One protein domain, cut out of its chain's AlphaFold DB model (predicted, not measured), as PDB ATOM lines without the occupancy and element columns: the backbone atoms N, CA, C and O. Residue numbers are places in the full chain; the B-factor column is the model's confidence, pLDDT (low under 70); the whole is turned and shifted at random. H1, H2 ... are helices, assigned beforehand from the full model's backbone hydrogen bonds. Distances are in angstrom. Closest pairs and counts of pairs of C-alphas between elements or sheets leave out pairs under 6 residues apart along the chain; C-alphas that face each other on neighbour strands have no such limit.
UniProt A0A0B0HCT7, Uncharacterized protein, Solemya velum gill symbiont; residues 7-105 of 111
ATOM      1  N   ARG A   7     -14.086  42.285 -53.702       87.19
ATOM      2  CA  ARG A   7     -15.439  41.811 -54.031       87.19
ATOM      3  C   ARG A   7     -16.056  40.926 -52.951       87.19
ATOM      4  O   ARG A   7     -17.275  40.793 -52.910       87.19
ATOM      5  N   SER A   8     -15.269  40.346 -52.037       85.81
ATOM      6  CA  SER A   8     -15.826  39.607 -50.898       85.81
ATOM      7  C   SER A   8     -16.627  40.480 -49.929       85.81
ATOM      8  O   SER A   8     -17.394  39.930 -49.144       85.81
ATOM      9  N   PHE A   9     -16.462  41.807 -49.976       86.75
ATOM     10  CA  PHE A   9     -17.125  42.751 -49.071       86.75
ATOM     11  C   PHE A   9     -18.207  43.607 -49.754       86.75
ATOM     12  O   PHE A   9     -18.965  44.285 -49.067       86.75
ATOM     13  N   GLU A  10     -18.339  43.553 -51.084       89.25
ATOM     14  CA  GLU A  10     -19.264  44.410 -51.852       89.25
ATOM     15  C   GLU A  10     -20.731  44.269 -51.433       89.25
ATOM     16  O   GLU A  10     -21.490  45.237 -51.467       89.25
ATOM     17  N   THR A  11     -21.147  43.072 -51.016       90.69
ATOM     18  CA  THR A  11     -22.533  42.802 -50.612       90.69
ATOM     19  C   THR A  11     -22.753  42.833 -49.100       90.69
ATOM     20  O   THR A  11     -23.849  42.506 -48.645       90.69
ATOM     21  N   GLU A  12     -21.738  43.190 -48.308       92.06
ATOM     22  CA  GLU A  12     -21.796  43.108 -46.843       92.06
ATOM     23  C   GLU A  12     -22.856  44.050 -46.261       92.06
ATOM     24  O   GLU A  12     -23.676  43.626 -45.446       92.06
ATOM     25  N   SER A  13     -22.927  45.291 -46.750       93.31
ATOM     26  CA  SER A  13     -23.926  46.277 -46.313       93.31
ATOM     27  C   SER A  13     -25.360  45.774 -46.505       93.31
ATOM     28  O   SER A  13     -26.179  45.840 -45.586       93.31
ATOM     29  N   LYS A  14     -25.648  45.185 -47.670       96.12
ATOM     30  CA  LYS A  14     -26.956  44.600 -47.982       96.12
ATOM     31  C   LYS A  14     -27.252  43.373 -47.118       96.12
ATOM     32  O   LYS A  14     -28.381  43.204 -46.667       96.12
ATOM     33  N   ALA A  15     -26.258  42.523 -46.859       96.88
ATOM     34  CA  ALA A  15     -26.427  41.365 -45.983       96.88
ATOM     35  C   ALA A  15     -26.774  41.785 -44.543       96.88
ATOM     36  O   ALA A  15     -27.660  41.191 -43.929       96.88
ATOM     37  N   ILE A  16     -26.129  42.839 -44.031       97.56
ATOM     38  CA  ILE A  16     -26.419  43.419 -42.713       97.56
ATOM     39  C   ILE A  16     -27.849  43.969 -42.662       97.56
ATOM     40  O   ILE A  16     -28.586  43.677 -41.722       97.56
ATOM     41  N   GLU A  17     -28.262  44.742 -43.670       97.44
ATOM     42  CA  GLU A  17     -29.612  45.310 -43.740       97.44
ATOM     43  C   GLU A  17     -30.692  44.221 -43.728       97.44
ATOM     44  O   GLU A  17     -31.631  44.275 -42.929       97.44
ATOM     45  N   ILE A  18     -30.532  43.194 -44.566       97.62
ATOM     46  CA  ILE A  18     -31.479  42.079 -44.652       97.62
ATOM     47  C   ILE A  18     -31.508  41.272 -43.353       97.62
ATOM     48  O   ILE A  18     -32.590  40.910 -42.891       97.62
ATOM     49  N   SER A  19     -30.348  41.035 -42.736       97.69
ATOM     50  CA  SER A  19     -30.249  40.361 -41.439       97.69
ATOM     51  C   SER A  19     -31.040  41.115 -40.362       97.69
ATOM     52  O   SER A  19     -31.932  40.540 -39.734       97.69
ATOM     53  N   LYS A  20     -30.822  42.432 -40.223       97.94
ATOM     54  CA  LYS A  20     -31.572  43.285 -39.283       97.94
ATOM     55  C   LYS A  20     -33.071  43.266 -39.553       97.94
ATOM     56  O   LYS A  20     -33.858  43.162 -38.615       97.94
ATOM     57  N   LEU A  21     -33.476  43.361 -40.820       97.94
ATOM     58  CA  LEU A  21     -34.885  43.329 -41.204       97.94
ATOM     59  C   LEU A  21     -35.547  42.003 -40.809       97.94
ATOM     60  O   LEU A  21     -36.642  42.011 -40.255       97.94
ATOM     61  N   ALA A  22     -34.893  40.878 -41.083       97.50
ATOM     62  CA  ALA A  22     -35.397  39.553 -40.742       97.50
ATOM     63  C   ALA A  22     -35.499  39.344 -39.221       97.50
ATOM     64  O   ALA A  22     -36.522  38.854 -38.747       97.50
ATOM     65  N   ILE A  23     -34.505  39.800 -38.450       96.81
ATOM     66  CA  ILE A  23     -34.548  39.784 -36.979       96.81
ATOM     67  C   ILE A  23     -35.694  40.663 -36.456       96.81
ATOM     68  O   ILE A  23     -36.472  40.230 -35.611       96.81
ATOM     69  N   ASN A  24     -35.873  41.871 -36.997       96.81
ATOM     70  CA  ASN A  24     -36.982  42.754 -36.613       96.81
ATOM     71  C   ASN A  24     -38.360  42.149 -36.923       96.81
ATOM     72  O   ASN A  24     -39.334  42.455 -36.236       96.81
ATOM     73  N   LYS A  25     -38.450  41.290 -37.944       97.50
ATOM     74  CA  LYS A  25     -39.661  40.527 -38.276       97.50
ATOM     75  C   LYS A  25     -39.856  39.272 -37.419       97.50
ATOM     76  O   LYS A  25     -40.899  38.643 -37.533       97.50
ATOM     77  N   GLY A  26     -38.901  38.929 -36.555       96.06
ATOM     78  CA  GLY A  26     -38.975  37.768 -35.667       96.06
ATOM     79  C   GLY A  26     -38.571  36.442 -36.310       96.06
ATOM     80  O   GLY A  26     -38.762  35.399 -35.689       96.06
ATOM     81  N   PHE A  27     -37.984  36.455 -37.512       96.00
ATOM     82  CA  PHE A  27     -37.564  35.223 -38.193       96.00
ATOM     83  C   PHE A  27     -36.456  34.475 -37.447       96.00
ATOM     84  O   PHE A  27     -36.305  33.271 -37.619       96.00
ATOM     85  N   ASP A  28     -35.722  35.148 -36.560       94.38
ATOM     86  CA  ASP A  28     -34.762  34.505 -35.665       94.38
ATOM     87  C   ASP A  28     -35.410  33.478 -34.717       94.38
ATOM     88  O   ASP A  28     -34.721  32.601 -34.209       94.38
ATOM     89  N   LYS A  29     -36.729  33.557 -34.501       93.94
ATOM     90  CA  LYS A  29     -37.506  32.618 -33.672       93.94
ATOM     91  C   LYS A  29     -38.149  31.484 -34.472       93.94
ATOM     92  O   LYS A  29     -38.669  30.546 -33.876       93.94
ATOM     93  N   GLU A  30     -38.161  31.598 -35.796       94.81
ATOM     94  CA  GLU A  30     -38.776  30.625 -36.708       94.81
ATOM     95  C   GLU A  30     -37.738  29.683 -37.330       94.81
ATOM     96  O   GLU A  30     -38.063  28.563 -37.722       94.81
ATOM     97  N   LEU A  31     -36.484  30.134 -37.431       94.44
ATOM     98  CA  LEU A  31     -35.389  29.344 -37.983       94.44
ATOM     99  C   LEU A  31     -34.940  28.227 -37.038       94.44
ATOM    100  O   LEU A  31     -35.015  28.335 -35.815       94.44
ATOM    101  N   THR A  32     -34.402  27.160 -37.626       94.00
ATOM    102  CA  THR A  32     -33.763  26.083 -36.866       94.00
ATOM    103  C   THR A  32     -32.430  26.545 -36.271       94.00
ATOM    104  O   THR A  32     -31.811  27.497 -36.758       94.00
ATOM    105  N   GLN A  33     -31.942  25.828 -35.254       90.75
ATOM    106  CA  GLN A  33     -30.651  26.114 -34.617       90.75
ATOM    107  C   GLN A  33     -29.471  26.043 -35.600       90.75
ATOM    108  O   GLN A  33     -28.468  26.721 -35.397       90.75
ATOM    109  N   GLU A  34     -29.583  25.261 -36.676       93.00
ATOM    110  CA  GLU A  34     -28.559  25.152 -37.717       93.00
ATOM    111  C   GLU A  34     -28.561  26.360 -38.664       93.00
ATOM    112  O   GLU A  34     -27.500  26.800 -39.103       93.00
ATOM    113  N   ALA A  35     -29.735  26.910 -38.986       95.19
ATOM    114  CA  ALA A  35     -29.873  28.031 -39.918       95.19
ATOM    115  C   ALA A  35     -29.661  29.394 -39.241       95.19
ATOM    116  O   ALA A  35     -29.133  30.330 -39.849       95.19
ATOM    117  N   LEU A  36     -30.050  29.507 -37.974       95.75
ATOM    118  CA  LEU A  36     -30.035  30.751 -37.216       95.75
ATOM    119  C   LEU A  36     -28.660  31.452 -37.148       95.75
ATOM    120  O   LEU A  36     -28.620  32.672 -37.328       95.75
ATOM    121  N   PRO A  37     -27.518  30.752 -36.980       96.75
ATOM    122  CA  PRO A  37     -26.207  31.390 -37.032       96.75
ATOM    123  C   PRO A  37     -25.966  32.174 -38.322       96.75
ATOM    124  O   PRO A  37     -25.411  33.268 -38.271       96.75
ATOM    125  N   PHE A  38     -26.418  31.661 -39.470       96.44
ATOM    126  CA  PHE A  38     -26.235  32.315 -40.767       96.44
ATOM    127  C   PHE A  38     -27.077  33.581 -40.907       96.44
ATOM    128  O   PHE A  38     -26.659  34.512 -41.593       96.44
ATOM    129  N   LEU A  39     -28.228  33.644 -40.229       97.38
ATOM    130  CA  LEU A  39     -29.018  34.867 -40.157       97.38
ATOM    131  C   LEU A  39     -28.274  35.959 -39.377       97.38
ATOM    132  O   LEU A  39     -28.305  37.112 -39.791       97.38
ATOM    133  N   ILE A  40     -27.609  35.612 -38.271       97.75
ATOM    134  CA  ILE A  40     -26.956  36.569 -37.357       97.75
ATOM    135  C   ILE A  40     -25.550  36.962 -37.848       97.75
ATOM    136  O   ILE A  40     -25.112  38.093 -37.649       97.75
ATOM    137  N   MET A  41     -24.847  36.055 -38.530       96.88
ATOM    138  CA  MET A  41     -23.452  36.203 -38.965       96.88
ATOM    139  C   MET A  41     -23.122  37.506 -39.723       96.88
ATOM    140  O   MET A  41     -22.059  38.066 -39.454       96.88
ATOM    141  N   PRO A  42     -23.991  38.068 -40.589       97.88
ATOM    142  CA  PRO A  42     -23.741  39.380 -41.188       97.88
ATOM    143  C   PRO A  42     -23.481  40.490 -40.159       97.88
ATOM    144  O   PRO A  42     -22.615  41.331 -40.382       97.88
ATOM    145  N   LEU A  43     -24.157  40.469 -39.003       98.12
ATOM    146  CA  LEU A  43     -23.922  41.433 -37.921       98.12
ATOM    147  C   LEU A  43     -22.526  41.270 -37.304       98.12
ATOM    148  O   LEU A  43     -21.863  42.262 -37.021       98.12
ATOM    149  N   MET A  44     -22.055  40.027 -37.146       97.31
ATOM    150  CA  MET A  44     -20.700  39.722 -36.666       97.31
ATOM    151  C   MET A  44     -19.613  40.206 -37.637       97.31
ATOM    152  O   MET A  44     -18.493  40.483 -37.217       97.31
ATOM    153  N   HIS A  45     -19.926  40.327 -38.926       96.31
ATOM    154  CA  HIS A  45     -18.992  40.823 -39.940       96.31
ATOM    155  C   HIS A  45     -19.041  42.347 -40.129       96.31
ATOM    156  O   HIS A  45     -18.185  42.898 -40.815       96.31
ATOM    157  N   SER A  46     -19.995  43.035 -39.499       97.50
ATOM    158  CA  SER A  46     -20.135  44.489 -39.575       97.50
ATOM    159  C   SER A  46     -19.004  45.211 -38.834       97.50
ATOM    160  O   SER A  46     -18.715  44.906 -37.678       97.50
ATOM    161  N   GLU A  47     -18.408  46.236 -39.445       97.19
ATOM    162  CA  GLU A  47     -17.477  47.161 -38.771       97.19
ATOM    163  C   GLU A  47     -18.220  48.266 -37.982       97.19
ATOM    164  O   GLU A  47     -17.732  49.380 -37.817       97.19
ATOM    165  N   ASN A  48     -19.428  47.973 -37.488       98.06
ATOM    166  CA  ASN A  48     -20.234  48.863 -36.658       98.06
ATOM    167  C   ASN A  48     -20.410  48.280 -35.246       98.06
ATOM    168  O   ASN A  48     -20.825  47.133 -35.077       98.06
ATOM    169  N   ILE A  49     -20.132  49.080 -34.212       98.19
ATOM    170  CA  ILE A  49     -20.172  48.594 -32.827       98.19
ATOM    171  C   ILE A  49     -21.582  48.200 -32.368       98.19
ATOM    172  O   ILE A  49     -21.730  47.214 -31.651       98.19
ATOM    173  N   GLN A  50     -22.631  48.910 -32.792       98.25
ATOM    174  CA  GLN A  50     -24.004  48.560 -32.421       98.25
ATOM    175  C   GLN A  50     -24.417  47.202 -33.007       98.25
ATOM    176  O   GLN A  50     -25.098  46.425 -32.335       98.25
ATOM    177  N   ASP A  51     -23.954  46.889 -34.217       98.38
ATOM    178  CA  ASP A  51     -24.181  45.593 -34.863       98.38
ATOM    179  C   ASP A  51     -23.456  44.464 -34.134       98.38
ATOM    180  O   ASP A  51     -24.031  43.399 -33.917       98.38
ATOM    181  N   GLN A  52     -22.226  44.716 -33.684       98.56
ATOM    182  CA  GLN A  52     -21.452  43.758 -32.896       98.56
ATOM    183  C   GLN A  52     -22.104  43.457 -31.542       98.56
ATOM    184  O   GLN A  52     -22.209  42.296 -31.144       98.56
ATOM    185  N   GLU A  53     -22.604  44.478 -30.841       98.44
ATOM    186  CA  GLU A  53     -23.330  44.277 -29.582       98.44
ATOM    187  C   GLU A  53     -24.645  43.511 -29.795       98.44
ATOM    188  O   GLU A  53     -25.017  42.663 -28.977       98.44
ATOM    189  N   LEU A  54     -25.354  43.773 -30.901       98.06
ATOM    190  CA  LEU A  54     -26.551  43.017 -31.268       98.06
ATOM    191  C   LEU A  54     -26.212  41.555 -31.597       98.06
ATOM    192  O   LEU A  54     -26.896  40.656 -31.112       98.06
ATOM    193  N   SER A  55     -25.142  41.320 -32.359       98.19
ATOM    194  CA  SER A  55     -24.636  39.987 -32.700       98.19
ATOM    195  C   SER A  55     -24.379  39.150 -31.444       98.19
ATOM    196  O   SER A  55     -24.980  38.087 -31.274       98.19
ATOM    197  N   VAL A  56     -23.573  39.663 -30.505       98.38
ATOM    198  CA  VAL A  56     -23.267  38.973 -29.240       98.38
ATOM    199  C   VAL A  56     -24.536  38.680 -28.443       98.38
ATOM    200  O   VAL A  56     -24.708  37.569 -27.935       98.38
ATOM    201  N   ARG A  57     -25.457  39.648 -28.356       98.06
ATOM    202  CA  ARG A  57     -26.731  39.464 -27.653       98.06
ATOM    203  C   ARG A  57     -27.548  38.319 -28.250       98.06
ATOM    204  O   ARG A  57     -28.040  37.490 -27.491       98.06
ATOM    205  N   LEU A  58     -27.679  38.264 -29.575       97.31
ATOM    206  CA  LEU A  58     -28.479  37.249 -30.264       97.31
ATOM    207  C   LEU A  58     -27.850  35.858 -30.167       97.31
ATOM    208  O   LEU A  58     -28.547  34.906 -29.819       97.31
ATOM    209  N   PHE A  59     -26.535  35.734 -30.379       97.31
ATOM    210  CA  PHE A  59     -25.842  34.453 -30.207       97.31
ATOM    211  C   PHE A  59     -25.963  33.922 -28.773       97.31
ATOM    212  O   PHE A  59     -26.157  32.721 -28.576       97.31
ATOM    213  N   LYS A  60     -25.911  34.812 -27.772       96.81
ATOM    214  CA  LYS A  60     -26.127  34.450 -26.366       96.81
ATOM    215  C   LYS A  60     -27.577  34.050 -26.086       96.81
ATOM    216  O   LYS A  60     -27.804  33.038 -25.434       96.81
ATOM    217  N   GLN A  61     -28.545  34.825 -26.573       95.94
ATOM    218  CA  GLN A  61     -29.977  34.578 -26.368       95.94
ATOM    219  C   GLN A  61     -30.411  33.214 -26.922       95.94
ATOM    220  O   GLN A  61     -31.199  32.523 -26.285       95.94
ATOM    221  N   HIS A  62     -29.872  32.821 -28.075       94.81
ATOM    222  CA  HIS A  62     -30.220  31.577 -28.770       94.81
ATOM    223  C   HIS A  62     -29.299  30.390 -28.427       94.81
ATOM    224  O   HIS A  62     -29.351  29.342 -29.071       94.81
ATOM    225  N   ASN A  63     -28.455  30.541 -27.398       94.44
ATOM    226  CA  ASN A  63     -27.543  29.512 -26.882       94.44
ATOM    227  C   ASN A  63     -26.601  28.901 -27.943       94.44
ATOM    228  O   ASN A  63     -26.305  27.708 -27.943       94.44
ATOM    229  N   LEU A  64     -26.109  29.736 -28.858       93.19
ATOM    230  CA  LEU A  64     -25.218  29.342 -29.950       93.19
ATOM    231  C   LEU A  64     -23.747  29.454 -29.510       93.19
ATOM    232  O   LEU A  64     -22.981  30.250 -30.057       93.19
ATOM    233  N   ALA A  65     -23.366  28.680 -28.489       89.06
ATOM    234  CA  ALA A  65     -22.088  28.808 -27.776       89.06
ATOM    235  C   ALA A  65     -20.844  28.768 -28.687       89.06
ATOM    236  O   ALA A  65     -19.933  29.581 -28.514       89.06
ATOM    237  N   ASP A  66     -20.833  27.892 -29.695       89.50
ATOM    238  CA  ASP A  66     -19.710  27.774 -30.637       89.50
ATOM    239  C   ASP A  66     -19.477  29.058 -31.442       89.50
ATOM    240  O   ASP A  66     -18.334  29.399 -31.749       89.50
ATOM    241  N   ASN A  67     -20.549  29.797 -31.742       94.12
ATOM    242  CA  ASN A  67     -20.493  31.073 -32.455       94.12
ATOM    243  C   ASN A  67     -20.274  32.254 -31.505       94.12
ATOM    244  O   ASN A  67     -19.622  33.227 -31.879       94.12
ATOM    245  N   LEU A  68     -20.777  32.168 -30.267       96.00
ATOM    246  CA  LEU A  68     -20.693  33.247 -29.284       96.00
ATOM    247  C   LEU A  68     -19.244  33.674 -29.025       96.00
ATOM    248  O   LEU A  68     -18.961  34.869 -29.040       96.00
ATOM    249  N   ARG A  69     -18.311  32.718 -28.892       95.38
ATOM    250  CA  ARG A  69     -16.882  33.040 -28.708       95.38
ATOM    251  C   ARG A  69     -16.327  33.898 -29.850       95.38
ATOM    252  O   ARG A  69     -15.505  34.784 -29.629       95.38
ATOM    253  N   PHE A  70     -16.771  33.634 -31.081       95.31
ATOM    254  CA  PHE A  70     -16.332  34.381 -32.253       95.31
ATOM    255  C   PHE A  70     -16.998  35.750 -32.293       95.31
ATOM    256  O   PHE A  70     -16.311  36.730 -32.566       95.31
ATOM    257  N   ALA A  71     -18.286  35.838 -31.961       97.12
ATOM    258  CA  ALA A  71     -19.002  37.105 -31.883       97.12
ATOM    259  C   ALA A  71     -18.378  38.051 -30.847       97.12
ATOM    260  O   ALA A  71     -18.177  39.229 -31.132       97.12
ATOM    261  N   GLU A  72     -18.005  37.538 -29.671       97.44
ATOM    262  CA  GLU A  72     -17.310  38.316 -28.642       97.44
ATOM    263  C   GLU A  72     -15.938  38.791 -29.127       97.44
ATOM    264  O   GLU A  72     -15.614  39.969 -28.986       97.44
ATOM    265  N   HIS A  73     -15.175  37.907 -29.778       96.19
ATOM    266  CA  HIS A  73     -13.889  38.273 -30.363       96.19
ATOM    267  C   HIS A  73     -14.025  39.375 -31.426       96.19
ATOM    268  O   HIS A  73     -13.292  40.362 -31.381       96.19
ATOM    269  N   HIS A  74     -14.984  39.253 -32.350       97.62
ATOM    270  CA  HIS A  74     -15.228  40.259 -33.391       97.62
ATOM    271  C   HIS A  74     -15.632  41.603 -32.779       97.62
ATOM    272  O   HIS A  74     -15.055  42.634 -33.131       97.62
ATOM    273  N   ARG A  75     -16.544  41.596 -31.801       98.44
ATOM    274  CA  ARG A  75     -16.945  42.800 -31.069       98.44
ATOM    275  C   ARG A  75     -15.757  43.481 -30.411       98.44
ATOM    276  O   ARG A  75     -15.647  44.701 -30.486       98.44
ATOM    277  N   ASP A  76     -14.873  42.724 -29.773       97.88
ATOM    278  CA  ASP A  76     -13.730  43.294 -29.069       97.88
ATOM    279  C   ASP A  76     -12.708  43.903 -30.046       97.88
ATOM    280  O   ASP A  76     -12.144  44.959 -29.751       97.88
ATOM    281  N   LEU A  77     -12.543  43.328 -31.245       97.56
ATOM    282  CA  LEU A  77     -11.756  43.946 -32.319       97.56
ATOM    283  C   LEU A  77     -12.370  45.259 -32.800       97.56
ATOM    284  O   LEU A  77     -11.658  46.255 -32.898       97.56
ATOM    285  N   ILE A  78     -13.681  45.290 -33.052       98.19
ATOM    286  CA  ILE A  78     -14.370  46.516 -33.477       98.19
ATOM    287  C   ILE A  78     -14.371  47.566 -32.363       98.19
ATOM    288  O   ILE A  78     -14.180  48.744 -32.642       98.19
ATOM    289  N   ARG A  79     -14.503  47.171 -31.094       97.94
ATOM    290  CA  ARG A  79     -14.390  48.098 -29.961       97.94
ATOM    291  C   ARG A  79     -12.991  48.707 -29.871       97.94
ATOM    292  O   ARG A  79     -12.868  49.880 -29.532       97.94
ATOM    293  N   LYS A  80     -11.954  47.916 -30.158       97.19
ATOM    294  CA  LYS A  80     -10.558  48.344 -30.070       97.19
ATOM    295  C   LYS A  80     -10.120  49.199 -31.262       97.19
ATOM    296  O   LYS A  80      -9.534  50.255 -31.066       97.19
ATOM    297  N   PHE A  81     -10.387  48.742 -32.482       97.62
ATOM    298  CA  PHE A  81      -9.846  49.337 -33.710       97.62
ATOM    299  C   PHE A  81     -10.886  50.102 -34.537       97.62
ATOM    300  O   PHE A  81     -10.529  50.764 -35.507       97.62
ATOM    301  N   GLY A  82     -12.176  49.980 -34.215       97.44
ATOM    302  CA  GLY A  82     -13.280  50.535 -35.009       97.44
ATOM    303  C   GLY A  82     -13.545  49.803 -36.328       97.44
ATOM    304  O   GLY A  82     -14.488  50.143 -37.032       97.44
ATOM    305  N   ARG A  83     -12.715  48.818 -36.681       97.31
ATOM    306  CA  ARG A  83     -12.738  48.071 -37.945       97.31
ATOM    307  C   ARG A  83     -11.964  46.762 -37.801       97.31
ATOM    308  O   ARG A  83     -11.335  46.533 -36.772       97.31
ATOM    309  N   PHE A  84     -11.964  45.920 -38.830       97.19
ATOM    310  CA  PHE A  84     -11.150  44.709 -38.882       97.19
ATOM    311  C   PHE A  84      -9.794  44.976 -39.555       97.19
ATOM    312  O   PHE A  84      -9.742  45.147 -40.780       97.19
ATOM    313  N   PRO A  85      -8.668  44.939 -38.815       97.00
ATOM    314  CA  PRO A  85      -7.367  45.300 -39.378       97.00
ATOM    315  C   PRO A  85      -6.910  44.393 -40.528       97.00
ATOM    316  O   PRO A  85      -6.282  44.862 -41.473       97.00
ATOM    317  N   HIS A  86      -7.274  43.104 -40.516       94.81
ATOM    318  CA  HIS A  86      -6.886  42.167 -41.580       94.81
ATOM    319  C   HIS A  86      -7.479  42.533 -42.947       94.81
ATOM    320  O   HIS A  86      -6.905  42.187 -43.979       94.81
ATOM    321  N   ARG A  87      -8.594  43.276 -42.972       95.19
ATOM    322  CA  ARG A  87      -9.227  43.742 -44.211       95.19
ATOM    323  C   ARG A  87      -8.513  44.948 -44.815       95.19
ATOM    324  O   ARG A  87      -8.753  45.258 -45.976       95.19
ATOM    325  N   ASN A  88      -7.630  45.621 -44.068       95.62
ATOM    326  CA  ASN A  88      -7.012  46.877 -44.498       95.62
ATOM    327  C   ASN A  88      -6.295  46.734 -45.843       95.62
ATOM    328  O   ASN A  88      -6.570  47.501 -46.757       95.62
ATOM    329  N   LYS A  89      -5.461  45.701 -46.008       92.38
ATOM    330  CA  LYS A  89      -4.747  45.456 -47.269       92.38
ATOM    331  C   LYS A  89      -5.704  45.218 -48.439       92.38
ATOM    332  O   LYS A  89      -5.521  45.803 -49.499       92.38
ATOM    333  N   THR A  90      -6.713  44.369 -48.249       91.62
ATOM    334  CA  THR A  90      -7.683  44.036 -49.301       91.62
ATOM    335  C   THR A  90      -8.548  45.237 -49.674       91.62
ATOM    336  O   THR A  90      -8.836  45.427 -50.844       91.62
ATOM    337  N   LEU A  91      -8.914  46.081 -48.711       91.56
ATOM    338  CA  LEU A  91      -9.727  47.280 -48.933       91.56
ATOM    339  C   LEU A  91      -8.900  48.531 -49.289       91.56
ATOM    340  O   LEU A  91      -9.461  49.620 -49.369       91.56
ATOM    341  N   GLY A  92      -7.579  48.410 -49.465       93.56
ATOM    342  CA  GLY A  92      -6.700  49.544 -49.781       93.56
ATOM    343  C   GLY A  92      -6.571  50.587 -48.661       93.56
ATOM    344  O   GLY A  92      -6.259  51.742 -48.934       93.56
ATOM    345  N   ARG A  93      -6.823  50.207 -47.401       96.19
ATOM    346  CA  ARG A  93      -6.717  51.082 -46.223       96.19
ATOM    347  C   ARG A  93      -5.308  51.039 -45.641       96.19
ATOM    348  O   ARG A  93      -4.721  49.966 -45.488       96.19
ATOM    349  N   GLU A  94      -4.801  52.190 -45.218       96.88
ATOM    350  CA  GLU A  94      -3.575  52.246 -44.425       96.88
ATOM    351  C   GLU A  94      -3.838  51.745 -42.996       96.88
ATOM    352  O   GLU A  94      -4.850  52.090 -42.374       96.88
ATOM    353  N   SER A  95      -2.942  50.892 -42.491       97.31
ATOM    354  CA  SER A  95      -2.996  50.397 -41.110       97.31
ATOM    355  C   SER A  95      -2.217  51.326 -40.189       97.31
ATOM    356  O   SER A  95      -1.100  51.722 -40.514       97.31
ATOM    357  N   THR A  96      -2.779  51.616 -39.023       97.62
ATOM    358  CA  THR A  96      -2.078  52.294 -37.927       97.62
ATOM    359  C   THR A  96      -0.967  51.405 -37.359       97.62
ATOM    360  O   THR A  96      -0.949  50.191 -37.580       97.62
ATOM    361  N   GLU A  97      -0.040  51.983 -36.593       97.00
ATOM    362  CA  GLU A  97       1.020  51.203 -35.936       97.00
ATOM    363  C   GLU A  97       0.459  50.157 -34.965       97.00
ATOM    364  O   GLU A  97       0.942  49.026 -34.930       97.00
ATOM    365  N   GLU A  98      -0.612  50.484 -34.237       96.50
ATOM    366  CA  GLU A  98      -1.265  49.534 -33.334       96.50
ATOM    367  C   GLU A  98      -1.889  48.357 -34.102       96.50
ATOM    368  O   GLU A  98      -1.744  47.196 -33.711       96.50
ATOM    369  N   GLU A  99      -2.536  48.635 -35.235       97.38
ATOM    370  CA  GLU A  99      -3.081  47.601 -36.118       97.38
ATOM    371  C   GLU A  99      -1.973  46.719 -36.710       97.38
ATOM    372  O   GLU A  99      -2.125  45.498 -36.751       97.38
ATOM    373  N   LYS A 100      -0.839  47.302 -37.125       96.50
ATOM    374  CA  LYS A 100       0.321  46.546 -37.633       96.50
ATOM    375  C   LYS A 100       0.889  45.611 -36.565       96.50
ATOM    376  O   LYS A 100       1.116  44.437 -36.851       96.50
ATOM    377  N   GLN A 101       1.077  46.105 -35.340       96.06
ATOM    378  CA  GLN A 101       1.555  45.293 -34.216       96.06
ATOM    379  C   GLN A 101       0.578  44.162 -33.884       96.06
ATOM    380  O   GLN A 101       0.993  43.019 -33.687       96.06
ATOM    381  N   TYR A 102      -0.727  44.450 -33.874       96.06
ATOM    382  CA  TYR A 102      -1.755  43.435 -33.671       96.06
ATOM    383  C   TYR A 102      -1.702  42.343 -34.743       96.06
ATOM    384  O   TYR A 102      -1.687  41.163 -34.393       96.06
ATOM    385  N   LEU A 103      -1.600  42.722 -36.020       95.12
ATOM    386  CA  LEU A 103      -1.521  41.792 -37.151       95.12
ATOM    387  C   LEU A 103      -0.259  40.914 -37.140       95.12
ATOM    388  O   LEU A 103      -0.267  39.838 -37.730       95.12
ATOM    389  N   GLN A 104       0.810  41.346 -36.469       94.44
ATOM    390  CA  GLN A 104       2.040  40.565 -36.276       94.44
ATOM    391  C   GLN A 104       2.002  39.676 -35.021       94.44
ATOM    392  O   GLN A 104       2.890  38.847 -34.816       94.44
ATOM    393  N   SER A 105       0.998  39.843 -34.160       93.19
ATOM    394  CA  SER A 105       0.874  39.084 -32.918       93.19
ATOM    395  C   SER A 105       0.299  37.682 -33.149       93.19
ATOM    396  O   SER A 105      -0.409  37.422 -34.120       93.19
TER     397      SER A 105
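Overview. This is residues 7 to 105 of the 111 residues of an uncharacterized protein of Solemya velum gill symbiont (UniProt A0A0B0HCT7). H2, H3 and H4 form an up-and-down bundle, neighbours running opposite ways; H1 packs on H2, and H5 lies off one end. The printed part, 99 residues, has five named helices, H1 to H5, no named strand: all helix. It is compact, radius of gyration of the C-alphas 14.3 A, spanning 44 by 26 by 20 A.

Arrangement. H1, residues 12 to 24, touches H2, residues 36 to 45, closest at C-alphas of Ile 16 and Pro 42, 5.1 A. H2 with H3, residues 49 to 61, and H3 with H4, residues 65 to 81, form hairpins. H5, residues 97 to 104, is close but not clearly touching H4. Every O i to N i+4 pair is within hydrogen-bond range in H1, H3 and H5; H2 has 3 of 6, H4 11 of 13.

Along the chain. H1 begins at C-alpha (-21.796, 43.108, -46.843); H5 ends at C-alpha (2.040, 40.565, -36.276).

Size, cuts and confidence. Long links join H1 to H2 and H4 to H5; the printed part has no cut; no printed residue is under pLDDT 70.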